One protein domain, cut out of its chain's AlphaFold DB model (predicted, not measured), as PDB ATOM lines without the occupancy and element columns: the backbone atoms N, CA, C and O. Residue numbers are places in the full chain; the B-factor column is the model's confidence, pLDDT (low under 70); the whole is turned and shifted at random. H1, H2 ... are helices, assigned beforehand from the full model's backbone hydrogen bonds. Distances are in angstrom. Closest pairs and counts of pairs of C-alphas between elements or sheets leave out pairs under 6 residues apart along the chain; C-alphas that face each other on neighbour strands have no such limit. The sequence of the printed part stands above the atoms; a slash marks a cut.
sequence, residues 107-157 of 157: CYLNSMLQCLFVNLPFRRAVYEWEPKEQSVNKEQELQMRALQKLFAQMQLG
ATOM      1  N   CYS A 107      42.398 -33.988 -23.081       95.94
ATOM      2  CA  CYS A 107      42.236 -33.210 -24.311       95.94
ATOM      3  C   CYS A 107      42.911 -33.858 -25.527       95.94
ATOM      4  O   CYS A 107      42.374 -33.750 -26.624       95.94
ATOM      5  N   TYR A 108      44.039 -34.551 -25.338       97.00
ATOM      6  CA  TYR A 108      44.724 -35.260 -26.421       97.00
ATOM      7  C   TYR A 108      43.820 -36.340 -27.039       97.00
ATOM      8  O   TYR A 108      43.662 -36.400 -28.258       97.00
ATOM      9  N   LEU A 109      43.155 -37.128 -26.189       96.69
ATOM     10  CA  LEU A 109      42.227 -38.170 -26.607       96.69
ATOM     11  C   LEU A 109      40.977 -37.560 -27.243       96.69
ATOM     12  O   LEU A 109      40.552 -38.010 -28.302       96.69
ATOM     13  N   ASN A 110      40.426 -36.498 -26.650       96.50
ATOM     14  CA  ASN A 110      39.253 -35.813 -27.194       96.50
ATOM     15  C   ASN A 110      39.507 -35.292 -28.615       96.50
ATOM     16  O   ASN A 110      38.668 -35.487 -29.492       96.50
ATOM     17  N   SER A 111      40.660 -34.662 -28.857       96.25
ATOM     18  CA  SER A 111      41.038 -34.184 -30.192       96.25
ATOM     19  C   SER A 111      41.202 -35.339 -31.181       96.25
ATOM     20  O   SER A 111      40.690 -35.261 -32.295       96.25
ATOM     21  N   MET A 112      41.841 -36.439 -30.768       97.44
ATOM     22  CA  MET A 112      41.991 -37.629 -31.610       97.44
ATOM     23  C   MET A 112      40.635 -38.244 -31.987       97.44
ATOM     24  O   MET A 112      40.389 -38.515 -33.161       97.44
ATOM     25  N   LEU A 113      39.729 -38.416 -31.019       97.31
ATOM     26  CA  LEU A 113      38.391 -38.969 -31.248       97.31
ATOM     27  C   LEU A 113      37.560 -38.095 -32.191       97.31
ATOM     28  O   LEU A 113      36.858 -38.627 -33.046       97.31
ATOM     29  N   GLN A 114      37.667 -36.770 -32.083       95.69
ATOM     30  CA  GLN A 114      37.007 -35.841 -33.003       95.69
ATOM     31  C   GLN A 114      37.539 -35.989 -34.438       95.69
ATOM     32  O   GLN A 114      36.740 -36.057 -35.373       95.69
ATOM     33  N   CYS A 115      38.859 -36.120 -34.620       96.50
ATOM     34  CA  CYS A 115      39.470 -36.367 -35.933       96.50
ATOM     35  C   CYS A 115      39.042 -37.711 -36.542       96.50
ATOM     36  O   CYS A 115      38.716 -37.784 -37.726       96.50
ATOM     37  N   LEU A 116      39.006 -38.774 -35.735       97.25
ATOM     38  CA  LEU A 116      38.548 -40.092 -36.181       97.25
ATOM     39  C   LEU A 116      37.057 -40.085 -36.514       97.25
ATOM     40  O   LEU A 116      36.650 -40.660 -37.519       97.25
ATOM     41  N   PHE A 117      36.242 -39.400 -35.710       96.00
ATOM     42  CA  PHE A 117      34.811 -39.299 -35.948       96.00
ATOM     43  C   PHE A 117      34.531 -38.655 -37.302       96.00
ATOM     44  O   PHE A 117      33.752 -39.208 -38.069       96.00
ATOM     45  N   VAL A 118      35.153 -37.521 -37.649       94.31
ATOM     46  CA  VAL A 118      34.893 -36.832 -38.933       94.31
ATOM     47  C   VAL A 118      35.285 -37.645 -40.175       94.31
ATOM     48  O   VAL A 118      34.760 -37.376 -41.253       94.31
ATOM     49  N   ASN A 119      36.119 -38.678 -40.032       96.31
ATOM     50  CA  ASN A 119      36.392 -39.641 -41.095       96.31
ATOM     51  C   ASN A 119      35.180 -40.577 -41.290       96.31
ATOM     52  O   ASN A 119      34.963 -41.518 -40.527       96.31
ATOM     53  N   LEU A 120      34.368 -40.306 -42.319       95.31
ATOM     54  CA  LEU A 120      33.114 -41.031 -42.567       95.31
ATOM     55  C   LEU A 120      33.302 -42.545 -42.791       95.31
ATOM     56  O   LEU A 120      32.539 -43.300 -42.185       95.31
ATOM     57  N   PRO A 121      34.281 -43.021 -43.592       97.94
ATOM     58  CA  PRO A 121      34.571 -44.452 -43.692       97.94
ATOM     59  C   PRO A 121      34.890 -45.104 -42.344       97.94
ATOM     60  O   PRO A 121      34.310 -46.133 -42.010       97.94
ATOM     61  N   PHE A 122      35.754 -44.480 -41.538       97.62
ATOM     62  CA  PHE A 122      36.108 -45.006 -40.219       97.62
ATOM     63  C   PHE A 122      34.894 -45.054 -39.287       97.62
ATOM     64  O   PHE A 122      34.651 -46.060 -38.627       97.62
ATOM     65  N   ARG A 123      34.088 -43.987 -39.266       97.00
ATOM     66  CA  ARG A 123      32.860 -43.929 -38.466       97.00
ATOM     67  C   ARG A 123      31.891 -45.059 -38.821       97.00
ATOM     68  O   ARG A 123      31.342 -45.676 -37.914       97.00
ATOM     69  N   ARG A 124      31.700 -45.339 -40.116       97.56
ATOM     70  CA  ARG A 124      30.865 -46.460 -40.586       97.56
ATOM     71  C   ARG A 124      31.424 -47.800 -40.122       97.56
ATOM     72  O   ARG A 124      30.691 -48.555 -39.499       97.56
ATOM     73  N   ALA A 125      32.725 -48.024 -40.304       97.69
ATOM     74  CA  ALA A 125      33.386 -49.243 -39.847       97.69
ATOM     75  C   ALA A 125      33.242 -49.460 -38.329       97.69
ATOM     76  O   ALA A 125      33.055 -50.587 -37.886       97.69
ATOM     77  N   VAL A 126      33.279 -48.391 -37.522       97.25
ATOM     78  CA  VAL A 126      33.013 -48.477 -36.076       97.25
ATOM     79  C   VAL A 126      31.574 -48.914 -35.797       97.25
ATOM     80  O   VAL A 126      31.369 -49.747 -34.921       97.25
ATOM     81  N   TYR A 127      30.580 -48.378 -36.510       97.12
ATOM     82  CA  TYR A 127      29.176 -48.767 -36.319       97.12
ATOM     83  C   TYR A 127      28.877 -50.198 -36.772       97.12
ATOM     84  O   TYR A 127      28.093 -50.875 -36.121       97.12
ATOM     85  N   GLU A 128      29.507 -50.644 -37.855       96.50
ATOM     86  CA  GLU A 128      29.346 -51.991 -38.421       96.50
ATOM     87  C   GLU A 128      30.164 -53.053 -37.675       96.50
ATOM     88  O   GLU A 128      30.012 -54.245 -37.924       96.50
ATOM     89  N   TRP A 129      31.064 -52.639 -36.780       94.75
ATOM     90  CA  TRP A 129      31.898 -53.574 -36.043       94.75
ATOM     91  C   TRP A 129      31.061 -54.447 -35.098       94.75
ATOM     92  O   TRP A 129      30.351 -53.945 -34.224       94.75
ATOM     93  N   GLU A 130      31.237 -55.761 -35.217       90.50
ATOM     94  CA  GLU A 130      30.658 -56.768 -34.332       90.50
ATOM     95  C   GLU A 130      31.750 -57.736 -33.843       90.50
ATOM     96  O   GLU A 130      32.677 -58.066 -34.597       90.50
ATOM     97  N   PRO A 131      31.682 -58.202 -32.582       85.50
ATOM     98  CA  PRO A 131      32.629 -59.181 -32.070       85.50
ATOM     99  C   PRO A 131      32.437 -60.518 -32.795       85.50
ATOM    100  O   PRO A 131      31.363 -61.109 -32.758       85.50
ATOM    101  N   LYS A 132      33.495 -61.026 -33.433       79.75
ATOM    102  CA  LYS A 132      33.495 -62.391 -33.976       79.75
ATOM    103  C   LYS A 132      33.671 -63.378 -32.823       79.75
ATOM    104  O   LYS A 132      34.577 -63.204 -32.009       79.75
ATOM    105  N   GLU A 133      32.827 -64.409 -32.784       67.75
ATOM    106  CA  GLU A 133      32.549 -65.300 -31.640       67.75
ATOM    107  C   GLU A 133      33.758 -65.987 -30.966       67.75
ATOM    108  O   GLU A 133      33.587 -66.604 -29.919       67.75
ATOM    109  N   GLN A 134      34.977 -65.914 -31.515       61.53
ATOM    110  CA  GLN A 134      36.088 -66.778 -31.088       61.53
ATOM    111  C   GLN A 134      37.420 -66.077 -30.764       61.53
ATOM    112  O   GLN A 134      38.333 -66.757 -30.306       61.53
ATOM    113  N   SER A 135      37.585 -64.759 -30.951       60.06
ATOM    114  CA  SER A 135      38.937 -64.162 -30.843       60.06
ATOM    115  C   SER A 135      39.063 -62.774 -30.211       60.06
ATOM    116  O   SER A 135      40.180 -62.264 -30.121       60.06
ATOM    117  N   VAL A 136      37.979 -62.154 -29.737       65.88
ATOM    118  CA  VAL A 136      38.061 -60.799 -29.165       65.88
ATOM    119  C   VAL A 136      38.132 -60.861 -27.641       65.88
ATOM    120  O   VAL A 136      37.269 -61.440 -26.983       65.88
ATOM    121  N   ASN A 137      39.167 -60.246 -27.063       85.62
ATOM    122  CA  ASN A 137      39.265 -60.056 -25.617       85.62
ATOM    123  C   ASN A 137      38.044 -59.248 -25.131       85.62
ATOM    124  O   ASN A 137      37.733 -58.198 -25.695       85.62
ATOM    125  N   LYS A 138      37.386 -59.698 -24.052       87.88
ATOM    126  CA  LYS A 138      36.235 -59.009 -23.435       87.88
ATOM    127  C   LYS A 138      36.496 -57.519 -23.186       87.88
ATOM    128  O   LYS A 138      35.592 -56.704 -23.339       87.88
ATOM    129  N   GLU A 139      37.723 -57.144 -22.823       90.44
ATOM    130  CA  GLU A 139      38.091 -55.740 -22.616       90.44
ATOM    131  C   GLU A 139      38.051 -54.928 -23.919       90.44
ATOM    132  O   GLU A 139      37.495 -53.831 -23.949       90.44
ATOM    133  N   GLN A 140      38.576 -55.481 -25.014       88.69
ATOM    134  CA  GLN A 140      38.540 -54.837 -26.330       88.69
ATOM    135  C   GLN A 140      37.103 -54.695 -26.832       88.69
ATOM    136  O   GLN A 140      36.738 -53.659 -27.388       88.69
ATOM    137  N   GLU A 141      36.263 -55.700 -26.586       91.38
ATOM    138  CA  GLU A 141      34.841 -55.625 -26.907       91.38
ATOM    139  C   GLU A 141      34.152 -54.482 -26.143       91.38
ATOM    140  O   GLU A 141      33.432 -53.680 -26.740       91.38
ATOM    141  N   LEU A 142      34.413 -54.349 -24.837       93.00
ATOM    142  CA  LEU A 142      33.884 -53.243 -24.031       93.00
ATOM    143  C   LEU A 142      34.355 -51.879 -24.549       93.00
ATOM    144  O   LEU A 142      33.550 -50.948 -24.639       93.00
ATOM    145  N   GLN A 143      35.631 -51.761 -24.924       93.94
ATOM    146  CA  GLN A 143      36.197 -50.540 -25.501       93.94
ATOM    147  C   GLN A 143      35.526 -50.177 -26.833       93.94
ATOM    148  O   GLN A 143      35.137 -49.023 -27.029       93.94
ATOM    149  N   MET A 144      35.310 -51.155 -27.719       95.19
ATOM    150  CA  MET A 144      34.618 -50.941 -28.993       95.19
ATOM    151  C   MET A 144      33.161 -50.527 -28.793       95.19
ATOM    152  O   MET A 144      32.703 -49.560 -29.406       95.19
ATOM    153  N   ARG A 145      32.446 -51.169 -27.861       95.19
ATOM    154  CA  ARG A 145      31.073 -50.779 -27.504       95.19
ATOM    155  C   ARG A 145      31.013 -49.366 -26.917       95.19
ATOM    156  O   ARG A 145      30.071 -48.623 -27.201       95.19
ATOM    157  N   ALA A 146      32.000 -48.968 -26.113       96.38
ATOM    158  CA  ALA A 146      32.097 -47.603 -25.594       96.38
ATOM    159  C   ALA A 146      32.329 -46.585 -26.723       96.38
ATOM    160  O   ALA A 146      31.669 -45.543 -26.749       96.38
ATOM    161  N   LEU A 147      33.199 -46.907 -27.685       97.38
ATOM    162  CA  LEU A 147      33.463 -46.063 -28.851       97.38
ATOM    163  C   LEU A 147      32.221 -45.904 -29.741       97.38
ATOM    164  O   LEU A 147      31.887 -44.783 -30.126       97.38
ATOM    165  N   GLN A 148      31.493 -46.992 -30.007       97.44
ATOM    166  CA  GLN A 148      30.234 -46.971 -30.759       97.44
ATOM    167  C   GLN A 148      29.192 -46.062 -30.100       97.44
ATOM    168  O   GLN A 148      28.628 -45.183 -30.758       97.44
ATOM    169  N   LYS A 149      28.973 -46.224 -28.786       96.88
ATOM    170  CA  LYS A 149      28.054 -45.372 -28.014       96.88
ATOM    171  C   LYS A 149      28.466 -43.906 -28.072       96.88
ATOM    172  O   LYS A 149      27.615 -43.044 -28.291       96.88
ATOM    173  N   LEU A 150      29.759 -43.625 -27.922       96.31
ATOM    174  CA  LEU A 150      30.285 -42.269 -28.006       96.31
ATOM    175  C   LEU A 150      30.022 -41.653 -29.387       96.31
ATOM    176  O   LEU A 150      29.486 -40.552 -29.476       96.31
ATOM    177  N   PHE A 151      30.340 -42.366 -30.468       96.19
ATOM    178  CA  PHE A 151      30.116 -41.881 -31.832       96.19
ATOM    179  C   PHE A 151      28.627 -41.690 -32.137       96.19
ATOM    180  O   PHE A 151      28.264 -40.753 -32.846       96.19
ATOM    181  N   ALA A 152      27.746 -42.540 -31.605       94.06
ATOM    182  CA  ALA A 152      26.302 -42.355 -31.733       94.06
ATOM    183  C   ALA A 152      25.837 -41.062 -31.042       94.06
ATOM    184  O   ALA A 152      25.114 -40.270 -31.645       94.06
ATOM    185  N   GLN A 153      26.311 -40.794 -29.820       91.94
ATOM    186  CA  GLN A 153      26.027 -39.536 -29.120       91.94
ATOM    187  C   GLN A 153      26.539 -38.327 -29.911       91.94
ATOM    188  O   GLN A 153      25.796 -37.372 -30.117       91.94
ATOM    189  N   MET A 154      27.759 -38.404 -30.451       91.88
ATOM    190  CA  MET A 154      28.332 -37.325 -31.260       91.88
ATOM    191  C   MET A 154      27.543 -37.027 -32.544       91.88
ATOM    192  O   MET A 154      27.479 -35.877 -32.975       91.88
ATOM    193  N   GLN A 155      26.937 -38.048 -33.157       90.19
ATOM    194  CA  GLN A 155      26.087 -37.917 -34.346       90.19
ATOM    195  C   GLN A 155      24.714 -37.314 -34.020       90.19
ATOM    196  O   GLN A 155      24.113 -36.632 -34.858       90.19
ATOM    197  N   LEU A 156      24.178 -37.621 -32.838       84.94
ATOM    198  CA  LEU A 156      22.842 -37.194 -32.435       84.94
ATOM    199  C   LEU A 156      22.821 -35.781 -31.849       84.94
ATOM    200  O   LEU A 156      21.841 -35.083 -32.117       84.94
ATOM    201  N   GLY A 157      23.909 -35.354 -31.200       72.56
ATOM    202  CA  GLY A 157      24.051 -34.033 -30.582       72.56
ATOM    203  C   GLY A 157      23.668 -34.052 -29.117       72.56
ATOM    204  O   GLY A 157      22.489 -33.760 -28.828       72.56
TER     205      GLY A 157
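What this domain is: This is residues 107 to 157 of the 157 residues of a protein of Phytophthora kernoviae (UniProt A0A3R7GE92). One long helix, H3, lies along the longest axis of the domain, and the short helix H2 packs steeply on it with H3 residues 144 to 151. H1 and H2 meet at their ends in an L-shaped corner; residues 107 to 112 of H1 stick out at one end, and residues 133 to 139, of which 138 and 139 belong to H3 and the others to the loop between H2 and H3, stick out at the other. The printed part has 51 residues with three named helices, in the order H1, H2, H3, and no named strand; the class is all helix. It is only just compact, close to loose, with a radius of gyration of the C-alphas of 11.7 A, and only just elongated, spanning 33 by 21 by 17 A.

How they stand to each other: Begin with H3, residues 138 to 156, the longest helix. Look next at H2, residues 120 to 128, which touches H3 through residues 144 to 151 of H3 alone; the closest C-alphas are those of Tyr 127 and Gln 148, 5.9 A apart. H2 and H3 run opposite ways at a steep tilt of 55 degrees. Then turn to H1, residues 107 to 118, which touches H2 with residues 116 to 117 alone. H1 and H2 touch only at the corner by their link, and only just, with 3 pairs of C-alphas within 8 A; the closest are those of Phe 117 and Arg 123, 5.6 A apart. Their lines are about perpendicular, at 87 degrees. H1 and H3 are close but not clearly touching, with the closest C-alphas, those of Phe 117 and Phe 151, 6.8 A apart. They run the same way at a steep tilt of 69.7 degrees, only just short of about perpendicular. In the backbones of H1, H2 and H3, every O i to N i+4 pair is within hydrogen-bond range.

Where its parts are: Find C-alpha 138 at (36.235, -59.009, -23.435); from there H3 runs 27.1 A to C-alpha 156 at (22.842, -37.194, -32.435). H2 runs 12.3 A from Leu 120 to Glu 128. Find C-alpha 107 at (42.236, -33.210, -24.311), where H1 begins; it runs 16.8 A to Val 118.

The domain as a whole: The C-alphas of Gln 134 and Gly 157 are the two farthest apart, at 34.9 A; Gly 157 is the chain's last residue. Without the stretches that stand free, 38 residues span 27 by 18 by 14 A. The printed part has no cut. The link from H1 to H2 is tight, with 1 residue, and the link from H2 to H3 is short, with 9. The mean pLDDT of the printed part is 91.4, and residues 133 to 136 are under 70.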